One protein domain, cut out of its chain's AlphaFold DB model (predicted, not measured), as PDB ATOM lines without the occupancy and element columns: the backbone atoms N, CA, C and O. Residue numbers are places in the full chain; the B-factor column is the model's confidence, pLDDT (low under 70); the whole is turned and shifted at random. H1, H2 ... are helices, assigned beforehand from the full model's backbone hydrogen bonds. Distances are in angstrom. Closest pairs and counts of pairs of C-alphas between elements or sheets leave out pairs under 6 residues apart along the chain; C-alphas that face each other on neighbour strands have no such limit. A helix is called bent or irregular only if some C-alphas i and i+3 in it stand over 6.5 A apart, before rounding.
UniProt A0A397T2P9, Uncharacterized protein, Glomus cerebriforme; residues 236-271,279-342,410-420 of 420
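Overview. This is residues 236 to 271, 279 to 342 and 410 to 420 of the 420 residues of an uncharacterized protein of Glomus cerebriforme (UniProt A0A397T2P9). One long helix, H1, is crossed by a second, H5, at about a right angle, with short helices H3 and H4 packed on H5 and the last helix, H6, beside H1 on its side away from H5. Beyond the end of H1, residues 265 to 271, of which 265 to 267 belong to H2, stick out as a free arm. The printed part has 111 residues with six named helices, H1 to H6 in chain order, and no named strand; the class is all helix. It is compact, with a radius of gyration of the C-alphas of 15.1 A, and spans 52 by 38 by 25 A.

Along the chain. H1, residues 236 to 260, is the longest helix, 36.0 A from C-alpha 236 at (-10.201, 41.033, 13.928) to C-alpha 260 at (11.761, 33.797, 41.576). It is neither bent nor irregular, but only just: C-alphas 238 and 241 are 6.5 A apart. H5, residues 313 to 331, is 25.5 A long, has a kink of 30 degrees near residue 320 and is only just irregular, with C-alphas 318 and 321 7.0 A apart. H3, residues 286 to 293, is 11.1 A long and irregular, with C-alphas 289 and 292 8.0 A apart. H2, residues 264 to 267, is 5.8 A long, and H4, residues 295 to 298, is 5.1 A long. H6, residues 412 to 417, is 8.5 A long and ends at C-alpha 417 at (7.782, 44.182, 29.324).

Arrangement. H1 touches H5 with residues 253 to 257 alone, about perpendicular at 86 degrees; their closest C-alphas, of Ile 253 and Leu 316, are 7.2 A apart. H1 touches H6 with residues 251 to 258 alone, at a shallow tilt of 9 degrees, opposite ways; the closest C-alphas, of Thr 254 and Phe 416, are 6.3 A apart. H5 is the hub, touching three helices. Its residues 324 to 331 touch H3, about perpendicular at 86 degrees, with the closest C-alphas, of Val 287 and Ala 328, 5.0 A apart. Its residues 320 to 327 touch H4, closest at the C-alphas of Ser 296 and Leu 324, 6.4 A. H3 is near H1 and near H6. H2 is apart from H1, H3, H4, H5 and H6. Residues 261 to 262 pair with residues 281 to 282, parallel. In H6 every O i to N i+4 pair is within hydrogen-bond range, against 19 of 21 in H1, 2 of 4 in H3 and 13 of 15 in H5; H2 and H4 are too short for such a pair.

Size, cuts and confidence. The two farthest C-alphas, of Leu 236 and Asp 270, are 55.3 A apart. Residues 272 to 278 are not printed, with 17.0 A between C-alphas 271 and 279; residues 343 to 409 are not printed either, with 15.2 A between C-alphas 342 and 410. H4 to H5 is a long link of 14 residues. The mean pLDDT of the printed part is 84.1, and residues 263 to 271, 279 and 335 are under 70.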
ATOM      1  N   LEU A 236     -10.891  40.412  12.790       92.94
ATOM      2  CA  LEU A 236     -10.201  41.033  13.928       92.94
ATOM      3  C   LEU A 236     -10.761  40.553  15.277       92.94
ATOM      4  O   LEU A 236      -9.988  40.291  16.196       92.94
ATOM      5  N   LYS A 237     -12.087  40.390  15.403       91.94
ATOM      6  CA  LYS A 237     -12.718  39.850  16.623       91.94
ATOM      7  C   LYS A 237     -12.253  38.428  16.948       91.94
ATOM      8  O   LYS A 237     -12.186  38.089  18.126       91.94
ATOM      9  N   ILE A 238     -11.971  37.611  15.931       91.81
ATOM     10  CA  ILE A 238     -11.493  36.228  16.088       91.81
ATOM     11  C   ILE A 238     -10.004  36.204  16.453       91.81
ATOM     12  O   ILE A 238      -9.609  35.479  17.359       91.81
ATOM     13  N   GLU A 239      -9.187  37.017  15.783       92.94
ATOM     14  CA  GLU A 239      -7.731  37.044  15.978       92.94
ATOM     15  C   GLU A 239      -7.326  37.700  17.311       92.94
ATOM     16  O   GLU A 239      -6.342  37.305  17.940       92.94
ATOM     17  N   TYR A 240      -8.078  38.705  17.774       92.81
ATOM     18  CA  TYR A 240      -7.710  39.490  18.955       92.81
ATOM     19  C   TYR A 240      -7.572  38.658  20.245       92.81
ATOM     20  O   TYR A 240      -6.542  38.787  20.917       92.81
ATOM     21  N   PRO A 241      -8.522  37.769  20.602       90.69
ATOM     22  CA  PRO A 241      -8.369  36.875  21.748       90.69
ATOM     23  C   PRO A 241      -7.103  36.016  21.695       90.69
ATOM     24  O   PRO A 241      -6.491  35.784  22.734       90.69
ATOM     25  N   GLU A 242      -6.669  35.564  20.516       88.56
ATOM     26  CA  GLU A 242      -5.464  34.735  20.382       88.56
ATOM     27  C   GLU A 242      -4.197  35.510  20.762       88.56
ATOM     28  O   GLU A 242      -3.346  34.997  21.502       88.56
ATOM     29  N   VAL A 243      -4.097  36.767  20.312       89.69
ATOM     30  CA  VAL A 243      -2.989  37.668  20.661       89.69
ATOM     31  C   VAL A 243      -2.997  37.977  22.154       89.69
ATOM     32  O   VAL A 243      -1.969  37.812  22.809       89.69
ATOM     33  N   ILE A 244      -4.150  38.341  22.721       90.12
ATOM     34  CA  ILE A 244      -4.267  38.634  24.157       90.12
ATOM     35  C   ILE A 244      -3.920  37.417  25.008       90.12
ATOM     36  O   ILE A 244      -3.138  37.522  25.950       90.12
ATOM     37  N   ASN A 245      -4.423  36.238  24.649       89.19
ATOM     38  CA  ASN A 245      -4.105  35.001  25.354       89.19
ATOM     39  C   ASN A 245      -2.611  34.674  25.282       89.19
ATOM     40  O   ASN A 245      -2.048  34.127  26.230       89.19
ATOM     41  N   LYS A 246      -1.933  34.989  24.173       88.94
ATOM     42  CA  LYS A 246      -0.472  34.870  24.087       88.94
ATOM     43  C   LYS A 246       0.224  35.875  25.006       88.94
ATOM     44  O   LYS A 246       1.085  35.458  25.773       88.94
ATOM     45  N   VAL A 247      -0.167  37.146  24.972       89.00
ATOM     46  CA  VAL A 247       0.415  38.210  25.808       89.00
ATOM     47  C   VAL A 247       0.260  37.898  27.296       89.00
ATOM     48  O   VAL A 247       1.255  37.869  28.013       89.00
ATOM     49  N   ASN A 248      -0.947  37.547  27.745       89.75
ATOM     50  CA  ASN A 248      -1.228  37.185  29.138       89.75
ATOM     51  C   ASN A 248      -0.356  36.019  29.619       89.75
ATOM     52  O   ASN A 248       0.095  35.984  30.761       89.75
ATOM     53  N   ARG A 249      -0.093  35.055  28.736       90.25
ATOM     54  CA  ARG A 249       0.790  33.922  29.019       90.25
ATOM     55  C   ARG A 249       2.255  34.346  29.111       90.25
ATOM     56  O   ARG A 249       2.943  33.952  30.048       90.25
ATOM     57  N   LEU A 250       2.742  35.171  28.188       91.50
ATOM     58  CA  LEU A 250       4.099  35.720  28.293       91.50
ATOM     59  C   LEU A 250       4.271  36.507  29.595       91.50
ATOM     60  O   LEU A 250       5.268  36.306  30.283       91.50
ATOM     61  N   GLN A 251       3.255  37.283  29.977       91.00
ATOM     62  CA  GLN A 251       3.223  38.016  31.233       91.00
ATOM     63  C   GLN A 251       3.256  37.087  32.459       91.00
ATOM     64  O   GLN A 251       4.069  37.297  33.352       91.00
ATOM     65  N   GLN A 252       2.476  35.996  32.483       92.06
ATOM     66  CA  GLN A 252       2.563  34.995  33.562       92.06
ATOM     67  C   GLN A 252       3.977  34.425  33.712       92.06
ATOM     68  O   GLN A 252       4.463  34.251  34.833       92.06
ATOM     69  N   ILE A 253       4.658  34.143  32.595       92.00
ATOM     70  CA  ILE A 253       6.039  33.651  32.622       92.00
ATOM     71  C   ILE A 253       6.967  34.721  33.199       92.00
ATOM     72  O   ILE A 253       7.754  34.408  34.092       92.00
ATOM     73  N   THR A 254       6.892  35.961  32.711       92.19
ATOM     74  CA  THR A 254       7.784  37.039  33.158       92.19
ATOM     75  C   THR A 254       7.545  37.412  34.615       92.19
ATOM     76  O   THR A 254       8.516  37.557  35.352       92.19
ATOM     77  N   ASP A 255       6.292  37.472  35.064       90.44
ATOM     78  CA  ASP A 255       5.929  37.801  36.445       90.44
ATOM     79  C   ASP A 255       6.384  36.702  37.409       90.44
ATOM     80  O   ASP A 255       7.004  36.987  38.437       90.44
ATOM     81  N   THR A 256       6.186  35.431  37.037       90.38
ATOM     82  CA  THR A 256       6.700  34.304  37.830       90.38
ATOM     83  C   THR A 256       8.228  34.287  37.825       90.38
ATOM     84  O   THR A 256       8.858  34.006  38.835       90.38
ATOM     85  N   MET A 257       8.883  34.618  36.711       89.00
ATOM     86  CA  MET A 257      10.342  34.738  36.709       89.00
ATOM     87  C   MET A 257      10.818  35.868  37.624       89.00
ATOM     88  O   MET A 257      11.771  35.658  38.371       89.00
ATOM     89  N   LEU A 258      10.163  37.033  37.609       88.56
ATOM     90  CA  LEU A 258      10.486  38.159  38.491       88.56
ATOM     91  C   LEU A 258      10.321  37.799  39.970       88.56
ATOM     92  O   LEU A 258      11.180  38.188  40.765       88.56
ATOM     93  N   SER A 259       9.289  37.028  40.335       87.62
ATOM     94  CA  SER A 259       9.088  36.576  41.720       87.62
ATOM     95  C   SER A 259      10.172  35.596  42.186       87.62
ATOM     96  O   SER A 259      10.584  35.639  43.343       87.62
ATOM     97  N   LEU A 260      10.701  34.767  41.278       87.81
ATOM     98  CA  LEU A 260      11.761  33.797  41.576       87.81
ATOM     99  C   LEU A 260      13.177  34.393  41.504       87.81
ATOM    100  O   LEU A 260      14.134  33.732  41.916       87.81
ATOM    101  N   ILE A 261      13.344  35.607  40.958       86.50
ATOM    102  CA  ILE A 261      14.653  36.260  40.845       86.50
ATOM    103  C   ILE A 261      15.117  36.775  42.213       86.50
ATOM    104  O   ILE A 261      14.598  37.750  42.771       86.50
ATOM    105  N   THR A 262      16.186  36.168  42.724       73.00
ATOM    106  CA  THR A 262      16.830  36.549  43.984       73.00
ATOM    107  C   THR A 262      18.178  37.227  43.737       73.00
ATOM    108  O   THR A 262      18.883  36.967  42.752       73.00
ATOM    109  N   SER A 263      18.554  38.151  44.629       61.03
ATOM    110  CA  SER A 263      19.912  38.693  44.654       61.03
ATOM    111  C   SER A 263      20.776  37.828  45.570       61.03
ATOM    112  O   SER A 263      20.332  37.377  46.620       61.03
ATOM    113  N   TYR A 264      22.037  37.607  45.195       52.66
ATOM    114  CA  TYR A 264      22.980  36.779  45.967       52.66
ATOM    115  C   TYR A 264      23.171  37.258  47.425       52.66
ATOM    116  O   TYR A 264      23.640  36.501  48.264       52.66
ATOM    117  N   VAL A 265      22.823  38.518  47.722       48.12
ATOM    118  CA  VAL A 265      22.926  39.123  49.060       48.12
ATOM    119  C   VAL A 265      21.938  38.487  50.042       48.12
ATOM    120  O   VAL A 265      22.282  38.330  51.206       48.12
ATOM    121  N   THR A 266      20.771  38.029  49.571       49.50
ATOM    122  CA  THR A 266      19.759  37.363  50.418       49.50
ATOM    123  C   THR A 266      20.235  36.049  51.051       49.50
ATOM    124  O   THR A 266      19.667  35.628  52.049       49.50
ATOM    125  N   LEU A 267      21.305  35.439  50.526       43.03
ATOM    126  CA  LEU A 267      21.935  34.230  51.079       43.03
ATOM    127  C   LEU A 267      23.095  34.521  52.045       43.03
ATOM    128  O   LEU A 267      23.541  33.615  52.737       43.03
ATOM    129  N   ALA A 268      23.625  35.750  52.058       43.03
ATOM    130  CA  ALA A 268      24.749  36.139  52.919       43.03
ATOM    131  C   ALA A 268      24.295  36.755  54.253       43.03
ATOM    132  O   ALA A 268      25.101  36.921  55.163       43.03
ATOM    133  N   SER A 269      23.020  37.127  54.355       43.75
ATOM    134  CA  SER A 269      22.351  37.424  55.616       43.75
ATOM    135  C   SER A 269      21.898  36.107  56.239       43.75
ATOM    136  O   SER A 269      21.046  35.442  55.653       43.75
ATOM    137  N   ASP A 270      22.479  35.754  57.389       38.22
ATOM    138  CA  ASP A 270      22.210  34.569  58.218       38.22
ATOM    139  C   ASP A 270      20.736  34.444  58.647       38.22
ATOM    140  O   ASP A 270      20.372  34.599  59.810       38.22
ATOM    141  N   VAL A 271      19.860  34.140  57.698       39.94
ATOM    142  CA  VAL A 271      18.566  33.533  57.974       39.94
ATOM    143  C   VAL A 271      18.774  32.049  57.743       39.94
ATOM    144  O   VAL A 271      19.149  31.627  56.652       39.94
ATOM    145  N   TYR A 279      11.963  26.884  44.539       69.69
ATOM    146  CA  TYR A 279      12.749  27.114  43.335       69.69
ATOM    147  C   TYR A 279      13.220  28.584  43.145       69.69
ATOM    148  O   TYR A 279      12.398  29.487  43.129       69.69
ATOM    149  N   GLN A 280      14.529  28.841  42.955       83.12
ATOM    150  CA  GLN A 280      15.102  30.202  42.798       83.12
ATOM    151  C   GLN A 280      15.852  30.415  41.463       83.12
ATOM    152  O   GLN A 280      16.390  29.470  40.861       83.12
ATOM    153  N   ILE A 281      15.930  31.678  41.018       85.50
ATOM    154  CA  ILE A 281      16.669  32.140  39.832       85.50
ATOM    155  C   ILE A 281      17.658  33.246  40.230       85.50
ATOM    156  O   ILE A 281      17.279  34.281  40.767       85.50
ATOM    157  N   TYR A 282      18.939  33.065  39.915       84.62
ATOM    158  CA  TYR A 282      19.963  34.084  40.166       84.62
ATOM    159  C   TYR A 282      20.056  35.080  39.010       84.62
ATOM    160  O   TYR A 282      19.874  34.698  37.860       84.62
ATOM    161  N   LEU A 283      20.468  36.322  39.286       82.25
ATOM    162  CA  LEU A 283      20.732  37.343  38.252       82.25
ATOM    163  C   LEU A 283      21.764  36.929  37.186       82.25
ATOM    164  O   LEU A 283      21.795  37.499  36.099       82.25
ATOM    165  N   SER A 284      22.628  35.965  37.501       82.94
ATOM    166  CA  SER A 284      23.588  35.377  36.564       82.94
ATOM    167  C   SER A 284      23.012  34.225  35.735       82.94
ATOM    168  O   SER A 284      23.726  33.685  34.889       82.94
ATOM    169  N   ASP A 285      21.773  33.796  35.994       87.88
ATOM    170  CA  ASP A 285      21.183  32.660  35.300       87.88
ATOM    171  C   ASP A 285      20.941  33.012  33.822       87.88
ATOM    172  O   ASP A 285      20.288  34.020  33.532       87.88
ATOM    173  N   PRO A 286      21.410  32.168  32.883       88.81
ATOM    174  CA  PRO A 286      21.238  32.387  31.450       88.81
ATOM    175  C   PRO A 286      19.790  32.577  31.005       88.81
ATOM    176  O   PRO A 286      19.534  33.132  29.943       88.81
ATOM    177  N   VAL A 287      18.816  32.076  31.771       90.12
ATOM    178  CA  VAL A 287      17.403  32.238  31.420       90.12
ATOM    179  C   VAL A 287      16.981  33.704  31.378       90.12
ATOM    180  O   VAL A 287      16.118  34.042  30.582       90.12
ATOM    181  N   ILE A 288      17.602  34.579  32.174       89.25
ATOM    182  CA  ILE A 288      17.230  35.998  32.250       89.25
ATOM    183  C   ILE A 288      17.621  36.728  30.964       89.25
ATOM    184  O   ILE A 288      16.825  37.492  30.418       89.25
ATOM    185  N   ASP A 289      18.830  36.477  30.461       87.31
ATOM    186  CA  ASP A 289      19.339  37.143  29.265       87.31
ATOM    187  C   ASP A 289      19.052  36.365  27.977       87.31
ATOM    188  O   ASP A 289      19.270  36.920  26.911       87.31
ATOM    189  N   CYS A 290      18.549  35.123  28.046       90.25
ATOM    190  CA  CYS A 290      18.215  34.309  26.869       90.25
ATOM    191  C   CYS A 290      16.705  34.076  26.652       90.25
ATOM    192  O   CYS A 290      16.338  33.394  25.692       90.25
ATOM    193  N   LEU A 291      15.833  34.602  27.521       91.00
ATOM    194  CA  LEU A 291      14.405  34.251  27.563       91.00
ATOM    195  C   LEU A 291      13.709  34.362  26.199       91.00
ATOM    196  O   LEU A 291      13.088  33.402  25.751       91.00
ATOM    197  N   GLN A 292      13.893  35.487  25.501       89.88
ATOM    198  CA  GLN A 292      13.246  35.777  24.213       89.88
ATOM    199  C   GLN A 292      13.592  34.791  23.081       89.88
ATOM    200  O   GLN A 292      12.879  34.714  22.086       89.88
ATOM    201  N   TRP A 293      14.673  34.017  23.227       91.62
ATOM    202  CA  TRP A 293      15.094  33.004  22.254       91.62
ATOM    203  C   TRP A 293      14.705  31.579  22.656       91.62
ATOM    204  O   TRP A 293      14.951  30.637  21.901       91.62
ATOM    205  N   CYS A 294      14.126  31.388  23.843       92.69
ATOM    206  CA  CYS A 294      13.713  30.072  24.309       92.69
ATOM    207  C   CYS A 294      12.481  29.600  23.513       92.69
ATOM    208  O   CYS A 294      11.468  30.304  23.497       92.69
ATOM    209  N   PRO A 295      12.511  28.413  22.873       93.69
ATOM    210  CA  PRO A 295      11.375  27.900  22.105       93.69
ATOM    211  C   PRO A 295      10.056  27.871  22.883       93.69
ATOM    212  O   PRO A 295       9.019  28.232  22.333       93.69
ATOM    213  N   SER A 296      10.096  27.498  24.168       94.00
ATOM    214  CA  SER A 296       8.903  27.460  25.025       94.00
ATOM    215  C   SER A 296       8.435  28.844  25.488       94.00
ATOM    216  O   SER A 296       7.353  28.946  26.056       94.00
ATOM    217  N   PHE A 297       9.223  29.899  25.269       93.44
ATOM    218  CA  PHE A 297       8.792  31.284  25.456       93.44
ATOM    219  C   PHE A 297       8.193  31.843  24.160       93.44
ATOM    220  O   PHE A 297       7.137  32.457  24.188       93.44
ATOM    221  N   ILE A 298       8.806  31.558  23.005       90.56
ATOM    222  CA  ILE A 298       8.291  31.977  21.688       90.56
ATOM    223  C   ILE A 298       6.912  31.356  21.417       90.56
ATOM    224  O   ILE A 298       5.992  32.045  20.967       90.56
ATOM    225  N   ASN A 299       6.777  30.061  21.725       89.44
ATOM    226  CA  ASN A 299       5.556  29.276  21.563       89.44
ATOM    227  C   ASN A 299       5.196  28.580  22.884       89.44
ATOM    228  O   ASN A 299       5.524  27.403  23.075       89.44
ATOM    229  N   PRO A 300       4.543  29.291  23.819       89.69
ATOM    230  CA  PRO A 300       4.227  28.714  25.114       89.69
ATOM    231  C   PRO A 300       3.194  27.584  25.022       89.69
ATOM    232  O   PRO A 300       2.212  27.718  24.282       89.69
ATOM    233  N   PRO A 301       3.374  26.486  25.785       89.69
ATOM    234  CA  PRO A 301       2.506  25.313  25.717       89.69
ATOM    235  C   PRO A 301       1.095  25.610  26.235       89.69
ATOM    236  O   PRO A 301       0.926  26.314  27.226       89.69
ATOM    237  N   TYR A 302       0.082  25.024  25.610       88.44
ATOM    238  CA  TYR A 302      -1.303  25.158  26.062       88.44
ATOM    239  C   TYR A 302      -1.622  24.209  27.219       88.44
ATOM    240  O   TYR A 302      -1.082  23.103  27.301       88.44
ATOM    241  N   VAL A 303      -2.542  24.617  28.092       84.69
ATOM    242  CA  VAL A 303      -3.129  23.719  29.092       84.69
ATOM    243  C   VAL A 303      -4.287  22.996  28.419       84.69
ATOM    244  O   VAL A 303      -5.225  23.636  27.965       84.69
ATOM    245  N   LYS A 304      -4.222  21.662  28.318       84.31
ATOM    246  CA  LYS A 304      -5.265  20.842  27.664       84.31
ATOM    247  C   LYS A 304      -5.598  21.292  26.225       84.31
ATOM    248  O   LYS A 304      -6.745  21.200  25.806       84.31
ATOM    249  N   ASN A 305      -4.598  21.764  25.474       82.56
ATOM    250  CA  ASN A 305      -4.755  22.339  24.128       82.56
ATOM    251  C   ASN A 305      -5.655  23.587  24.046       82.56
ATOM    252  O   ASN A 305      -6.071  23.957  22.954       82.56
ATOM    253  N   ASP A 306      -5.895  24.264  25.169       81.56
ATOM    254  CA  ASP A 306      -6.644  25.515  25.226       81.56
ATOM    255  C   ASP A 306      -5.708  26.687  25.576       81.56
ATOM    256  O   ASP A 306      -4.944  26.641  26.546       81.56
ATOM    257  N   ALA A 307      -5.741  27.737  24.754       81.94
ATOM    258  CA  ALA A 307      -4.926  28.935  24.933       81.94
ATOM    259  C   ALA A 307      -5.509  29.925  25.957       81.94
ATOM    260  O   ALA A 307      -4.782  30.810  26.403       81.94
ATOM    261  N   SER A 308      -6.790  29.791  26.311       81.69
ATOM    262  CA  SER A 308      -7.493  30.667  27.256       81.69
ATOM    263  C   SER A 308      -7.261  30.290  28.721       81.69
ATOM    264  O   SER A 308      -7.431  31.120  29.613       81.69
ATOM    265  N   ILE A 309      -6.844  29.047  28.976       85.94
ATOM    266  CA  ILE A 309      -6.644  28.535  30.329       85.94
ATOM    267  C   ILE A 309      -5.275  29.005  30.858       85.94
ATOM    268  O   ILE A 309      -4.245  28.670  30.261       85.94
ATOM    269  N   PRO A 310      -5.226  29.751  31.981       87.19
ATOM    270  CA  PRO A 310      -3.968  30.146  32.610       87.19
ATOM    271  C   PRO A 310      -3.238  28.930  33.195       87.19
ATOM    272  O   PRO A 310      -3.858  27.933  33.573       87.19
ATOM    273  N   TRP A 311      -1.912  29.006  33.309       91.75
ATOM    274  CA  TRP A 311      -1.166  27.948  33.988       91.75
ATOM    275  C   TRP A 311      -1.319  28.066  35.502       91.75
ATOM    276  O   TRP A 311      -1.374  29.165  36.051       91.75
ATOM    277  N   SER A 312      -1.322  26.926  36.195       90.44
ATOM    278  CA  SER A 312      -1.170  26.937  37.647       90.44
ATOM    279  C   SER A 312       0.239  27.394  38.028       90.44
ATOM    280  O   SER A 312       1.215  27.130  37.316       90.44
ATOM    281  N   GLU A 313       0.356  28.028  39.193       86.69
ATOM    282  CA  GLU A 313       1.648  28.410  39.768       86.69
ATOM    283  C   GLU A 313       2.584  27.198  39.895       86.69
ATOM    284  O   GLU A 313       3.772  27.273  39.573       86.69
ATOM    285  N   GLU A 314       2.040  26.039  40.271       88.44
ATOM    286  CA  GLU A 314       2.792  24.790  40.343       88.44
ATOM    287  C   GLU A 314       3.364  24.373  38.980       88.44
ATOM    288  O   GLU A 314       4.537  24.006  38.883       88.44
ATOM    289  N   TYR A 315       2.574  24.454  37.907       91.19
ATOM    290  CA  TYR A 315       3.058  24.120  36.570       91.19
ATOM    291  C   TYR A 315       4.154  25.091  36.112       91.19
ATOM    292  O   TYR A 315       5.181  24.662  35.572       91.19
ATOM    293  N   LEU A 316       3.970  26.390  36.358       89.50
ATOM    294  CA  LEU A 316       4.956  27.418  36.020       89.50
ATOM    295  C   LEU A 316       6.289  27.165  36.734       89.50
ATOM    296  O   LEU A 316       7.331  27.050  36.081       89.50
ATOM    297  N   THR A 317       6.246  27.007  38.055       87.56
ATOM    298  CA  THR A 317       7.432  26.878  38.914       87.56
ATOM    299  C   THR A 317       8.130  25.526  38.773       87.56
ATOM    300  O   THR A 317       9.356  25.483  38.664       87.56
ATOM    301  N   LYS A 318       7.382  24.414  38.722       87.69
ATOM    302  CA  LYS A 318       7.955  23.054  38.702       87.69
ATOM    303  C   LYS A 318       8.207  22.497  37.303       87.69
ATOM    304  O   LYS A 318       9.002  21.569  37.167       87.69
ATOM    305  N   THR A 319       7.581  23.051  36.260       91.12
ATOM    306  CA  THR A 319       7.667  22.493  34.897       91.12
ATOM    307  C   THR A 319       8.188  23.497  33.875       91.12
ATOM    308  O   THR A 319       9.259  23.282  33.294       91.12
ATOM    309  N   LEU A 320       7.464  24.598  33.641       92.62
ATOM    310  CA  LEU A 320       7.750  25.488  32.512       92.62
ATOM    311  C   LEU A 320       9.055  26.268  32.699       92.62
ATOM    312  O   LEU A 320       9.908  26.258  31.812       92.62
ATOM    313  N   ILE A 321       9.267  26.890  33.858       92.75
ATOM    314  CA  ILE A 321      10.485  27.670  34.117       92.75
ATOM    315  C   ILE A 321      11.742  26.780  34.160       92.75
ATOM    316  O   ILE A 321      12.757  27.154  33.560       92.75
ATOM    317  N   PRO A 322      11.729  25.579  34.775       92.94
ATOM    318  CA  PRO A 322      12.829  24.620  34.643       92.94
ATOM    319  C   PRO A 322      13.146  24.248  33.195       92.94
ATOM    320  O   PRO A 322      14.321  24.129  32.829       92.94
ATOM    321  N   LYS A 323      12.119  24.089  32.353       94.50
ATOM    322  CA  LYS A 323      12.293  23.837  30.920       94.50
ATOM    323  C   LYS A 323      12.944  25.032  30.217       94.50
ATOM    324  O   LYS A 323      13.938  24.830  29.520       94.50
ATOM    325  N   LEU A 324      12.473  26.255  30.468       94.81
ATOM    326  CA  LEU A 324      13.061  27.489  29.928       94.81
ATOM    327  C   LEU A 324      14.537  27.637  30.318       94.81
ATOM    328  O   LEU A 324      15.374  27.924  29.466       94.81
ATOM    329  N   ARG A 325      14.913  27.329  31.566       93.00
ATOM    330  CA  ARG A 325      16.329  27.314  31.987       93.00
ATOM    331  C   ARG A 325      17.160  26.286  31.221       93.00
ATOM    332  O   ARG A 325      18.303  26.563  30.859       93.00
ATOM    333  N   LYS A 326      16.621  25.087  30.969       93.25
ATOM    334  CA  LYS A 326      17.304  24.070  30.147       93.25
ATOM    335  C   LYS A 326      17.486  24.556  28.706       93.25
ATOM    336  O   LYS A 326      18.557  24.348  28.140       93.25
ATOM    337  N   GLU A 327      16.479  25.207  28.132       94.25
ATOM    338  CA  GLU A 327      16.549  25.815  26.797       94.25
ATOM    339  C   GLU A 327      17.610  26.919  26.747       94.25
ATOM    340  O   GLU A 327      18.530  26.827  25.936       94.25
ATOM    341  N   ALA A 328      17.578  27.869  27.681       92.38
ATOM    342  CA  ALA A 328      18.569  28.937  27.799       92.38
ATOM    343  C   ALA A 328      20.010  28.407  27.888       92.38
ATOM    344  O   ALA A 328      20.894  28.853  27.159       92.38
ATOM    345  N   ARG A 329      20.257  27.374  28.706       91.25
ATOM    346  CA  ARG A 329      21.583  26.734  28.803       91.25
ATOM    347  C   ARG A 329      22.026  26.050  27.510       91.25
ATOM    348  O   ARG A 329      23.224  25.976  27.250       91.25
ATOM    349  N   ARG A 330      21.099  25.534  26.697       90.88
ATOM    350  CA  ARG A 330      21.429  24.994  25.365       90.88
ATOM    351  C   ARG A 330      21.777  26.115  24.390       90.88
ATOM    352  O   ARG A 330      22.696  25.938  23.596       90.88
ATOM    353  N   LEU A 331      21.087  27.252  24.471       89.69
ATOM    354  CA  LEU A 331      21.361  28.422  23.632       89.69
ATOM    355  C   LEU A 331      22.762  28.993  23.881       89.69
ATOM    356  O   LEU A 331      23.398  29.419  22.926       89.69
ATOM    357  N   LEU A 332      23.300  28.886  25.104       85.00
ATOM    358  CA  LEU A 332      24.692  29.266  25.400       85.00
ATOM    359  C   LEU A 332      25.743  28.563  24.534       85.00
ATOM    360  O   LEU A 332      26.841  29.085  24.369       85.00
ATOM    361  N   LYS A 333      25.440  27.363  24.028       84.12
ATOM    362  CA  LYS A 333      26.373  26.578  23.210       84.12
ATOM    363  C   LYS A 333      26.353  26.981  21.735       84.12
ATOM    364  O   LYS A 333      27.169  26.479  20.972       84.12
ATOM    365  N   LYS A 334      25.414  27.838  21.321       83.69
ATOM    366  CA  LYS A 334      25.278  28.293  19.935       83.69
ATOM    367  C   LYS A 334      26.031  29.608  19.746       83.69
ATOM    368  O   LYS A 334      25.745  30.584  20.433       83.69
ATOM    369  N   SER A 335      26.956  29.643  18.790       69.88
ATOM    370  CA  SER A 335      27.729  30.840  18.413       69.88
ATOM    371  C   SER A 335      26.882  31.947  17.785       69.88
ATOM    372  O   SER A 335      27.261  33.114  17.806       69.88
ATOM    373  N   ASP A 336      25.730  31.580  17.233       76.62
ATOM    374  CA  ASP A 336      24.993  32.415  16.280       76.62
ATOM    375  C   ASP A 336      24.063  33.417  16.986       76.62
ATOM    376  O   ASP A 336      23.489  34.310  16.363       76.62
ATOM    377  N   ILE A 337      23.909  33.285  18.307       73.56
ATOM    378  CA  ILE A 337      23.005  34.105  19.111       73.56
ATOM    379  C   ILE A 337      23.792  35.254  19.739       73.56
ATOM    380  O   ILE A 337      24.575  35.074  20.675       73.56
ATOM    381  N   LYS A 338      23.532  36.473  19.259       73.62
ATOM    382  CA  LYS A 338      24.039  37.710  19.868       73.62
ATOM    383  C   LYS A 338      23.281  38.009  21.165       73.62
ATOM    384  O   LYS A 338      22.352  38.812  21.177       73.62
ATOM    385  N   ARG A 339      23.675  37.352  22.257       76.50
ATOM    386  CA  ARG A 339      23.091  37.595  23.583       76.50
ATOM    387  C   ARG A 339      23.711  38.818  24.279       76.50
ATOM    388  O   ARG A 339      24.894  39.097  24.052       76.50
ATOM    389  N   PRO A 340      22.969  39.505  25.168       74.75
ATOM    390  CA  PRO A 340      23.518  40.576  25.997       74.75
ATOM    391  C   PRO A 340      24.648  40.089  26.914       74.75
ATOM    392  O   PRO A 340      25.609  40.813  27.175       74.75
ATOM    393  N   GLY A 341      24.553  38.834  27.362       79.19
ATOM    394  CA  GLY A 341      25.363  38.300  28.443       79.19
ATOM    395  C   GLY A 341      24.687  38.540  29.796       79.19
ATOM    396  O   GLY A 341      23.693  39.261  29.876       79.19
ATOM    397  N   PRO A 342      25.219  37.947  30.877       84.69
ATOM    398  CA  PRO A 342      24.629  38.068  32.204       84.69
ATOM    399  C   PRO A 342      24.471  39.538  32.606       84.69
ATOM    400  O   PRO A 342      25.427  40.307  32.504       84.69
ATOM    401  N   LYS A 410      15.829  46.189  39.561       85.56
ATOM    402  CA  LYS A 410      14.748  47.159  39.299       85.56
ATOM    403  C   LYS A 410      14.487  47.422  37.810       85.56
ATOM    404  O   LYS A 410      13.407  47.899  37.485       85.56
ATOM    405  N   LEU A 411      15.430  47.105  36.919       85.62
ATOM    406  CA  LEU A 411      15.266  47.261  35.467       85.62
ATOM    407  C   LEU A 411      14.639  46.039  34.788       85.62
ATOM    408  O   LEU A 411      14.104  46.151  33.688       85.62
ATOM    409  N   LEU A 412      14.698  44.866  35.424       86.31
ATOM    410  CA  LEU A 412      14.208  43.625  34.819       86.31
ATOM    411  C   LEU A 412      12.718  43.652  34.445       86.31
ATOM    412  O   LEU A 412      12.404  43.127  33.380       86.31
ATOM    413  N   PRO A 413      11.807  44.274  35.223       87.81
ATOM    414  CA  PRO A 413      10.411  44.401  34.810       87.81
ATOM    415  C   PRO A 413      10.245  45.166  33.491       87.81
ATOM    416  O   PRO A 413       9.520  44.715  32.611       87.81
ATOM    417  N   VAL A 414      10.966  46.279  33.322       85.69
ATOM    418  CA  VAL A 414      10.928  47.090  32.091       85.69
ATOM    419  C   VAL A 414      11.489  46.298  30.911       85.69
ATOM    420  O   VAL A 414      10.909  46.278  29.829       85.69
ATOM    421  N   TRP A 415      12.593  45.586  31.135       85.62
ATOM    422  CA  TRP A 415      13.194  44.717  30.130       85.62
ATOM    423  C   TRP A 415      12.253  43.593  29.690       85.62
ATOM    424  O   TRP A 415      12.065  43.387  28.494       85.62
ATOM    425  N   PHE A 416      11.614  42.891  30.625       88.19
ATOM    426  CA  PHE A 416      10.665  41.829  30.294       88.19
ATOM    427  C   PHE A 416       9.391  42.347  29.625       88.19
ATOM    428  O   PHE A 416       8.893  41.693  28.711       88.19
ATOM    429  N   ALA A 417       8.915  43.541  29.990       84.50
ATOM    430  CA  ALA A 417       7.782  44.182  29.324       84.50
ATOM    431  C   ALA A 417       8.058  44.511  27.842       84.50
ATOM    432  O   ALA A 417       7.123  44.677  27.065       84.50
ATOM    433  N   SER A 418       9.328  44.572  27.422       84.25
ATOM    434  CA  SER A 418       9.681  44.762  26.008       84.25
ATOM    435  C   SER A 418       9.412  43.534  25.127       84.25
ATOM    436  O   SER A 418       9.472  43.638  23.903       84.25
ATOM    437  N   PHE A 419       9.105  42.373  25.718       83.44
ATOM    438  CA  PHE A 419       8.929  41.117  24.984       83.44
ATOM    439  C   PHE A 419       7.521  40.894  24.419       83.44
ATOM    440  O   PHE A 419       7.348  39.967  23.623       83.44
ATOM    441  N   TYR A 420       6.525  41.688  24.821       76.94
ATOM    442  CA  TYR A 420       5.125  41.516  24.417       76.94
ATOM    443  C   TYR A 420       4.380  42.841  24.311       76.94
ATOM    444  O   TYR A 420       4.550  43.689  25.218       76.94
TER     445      TYR A 420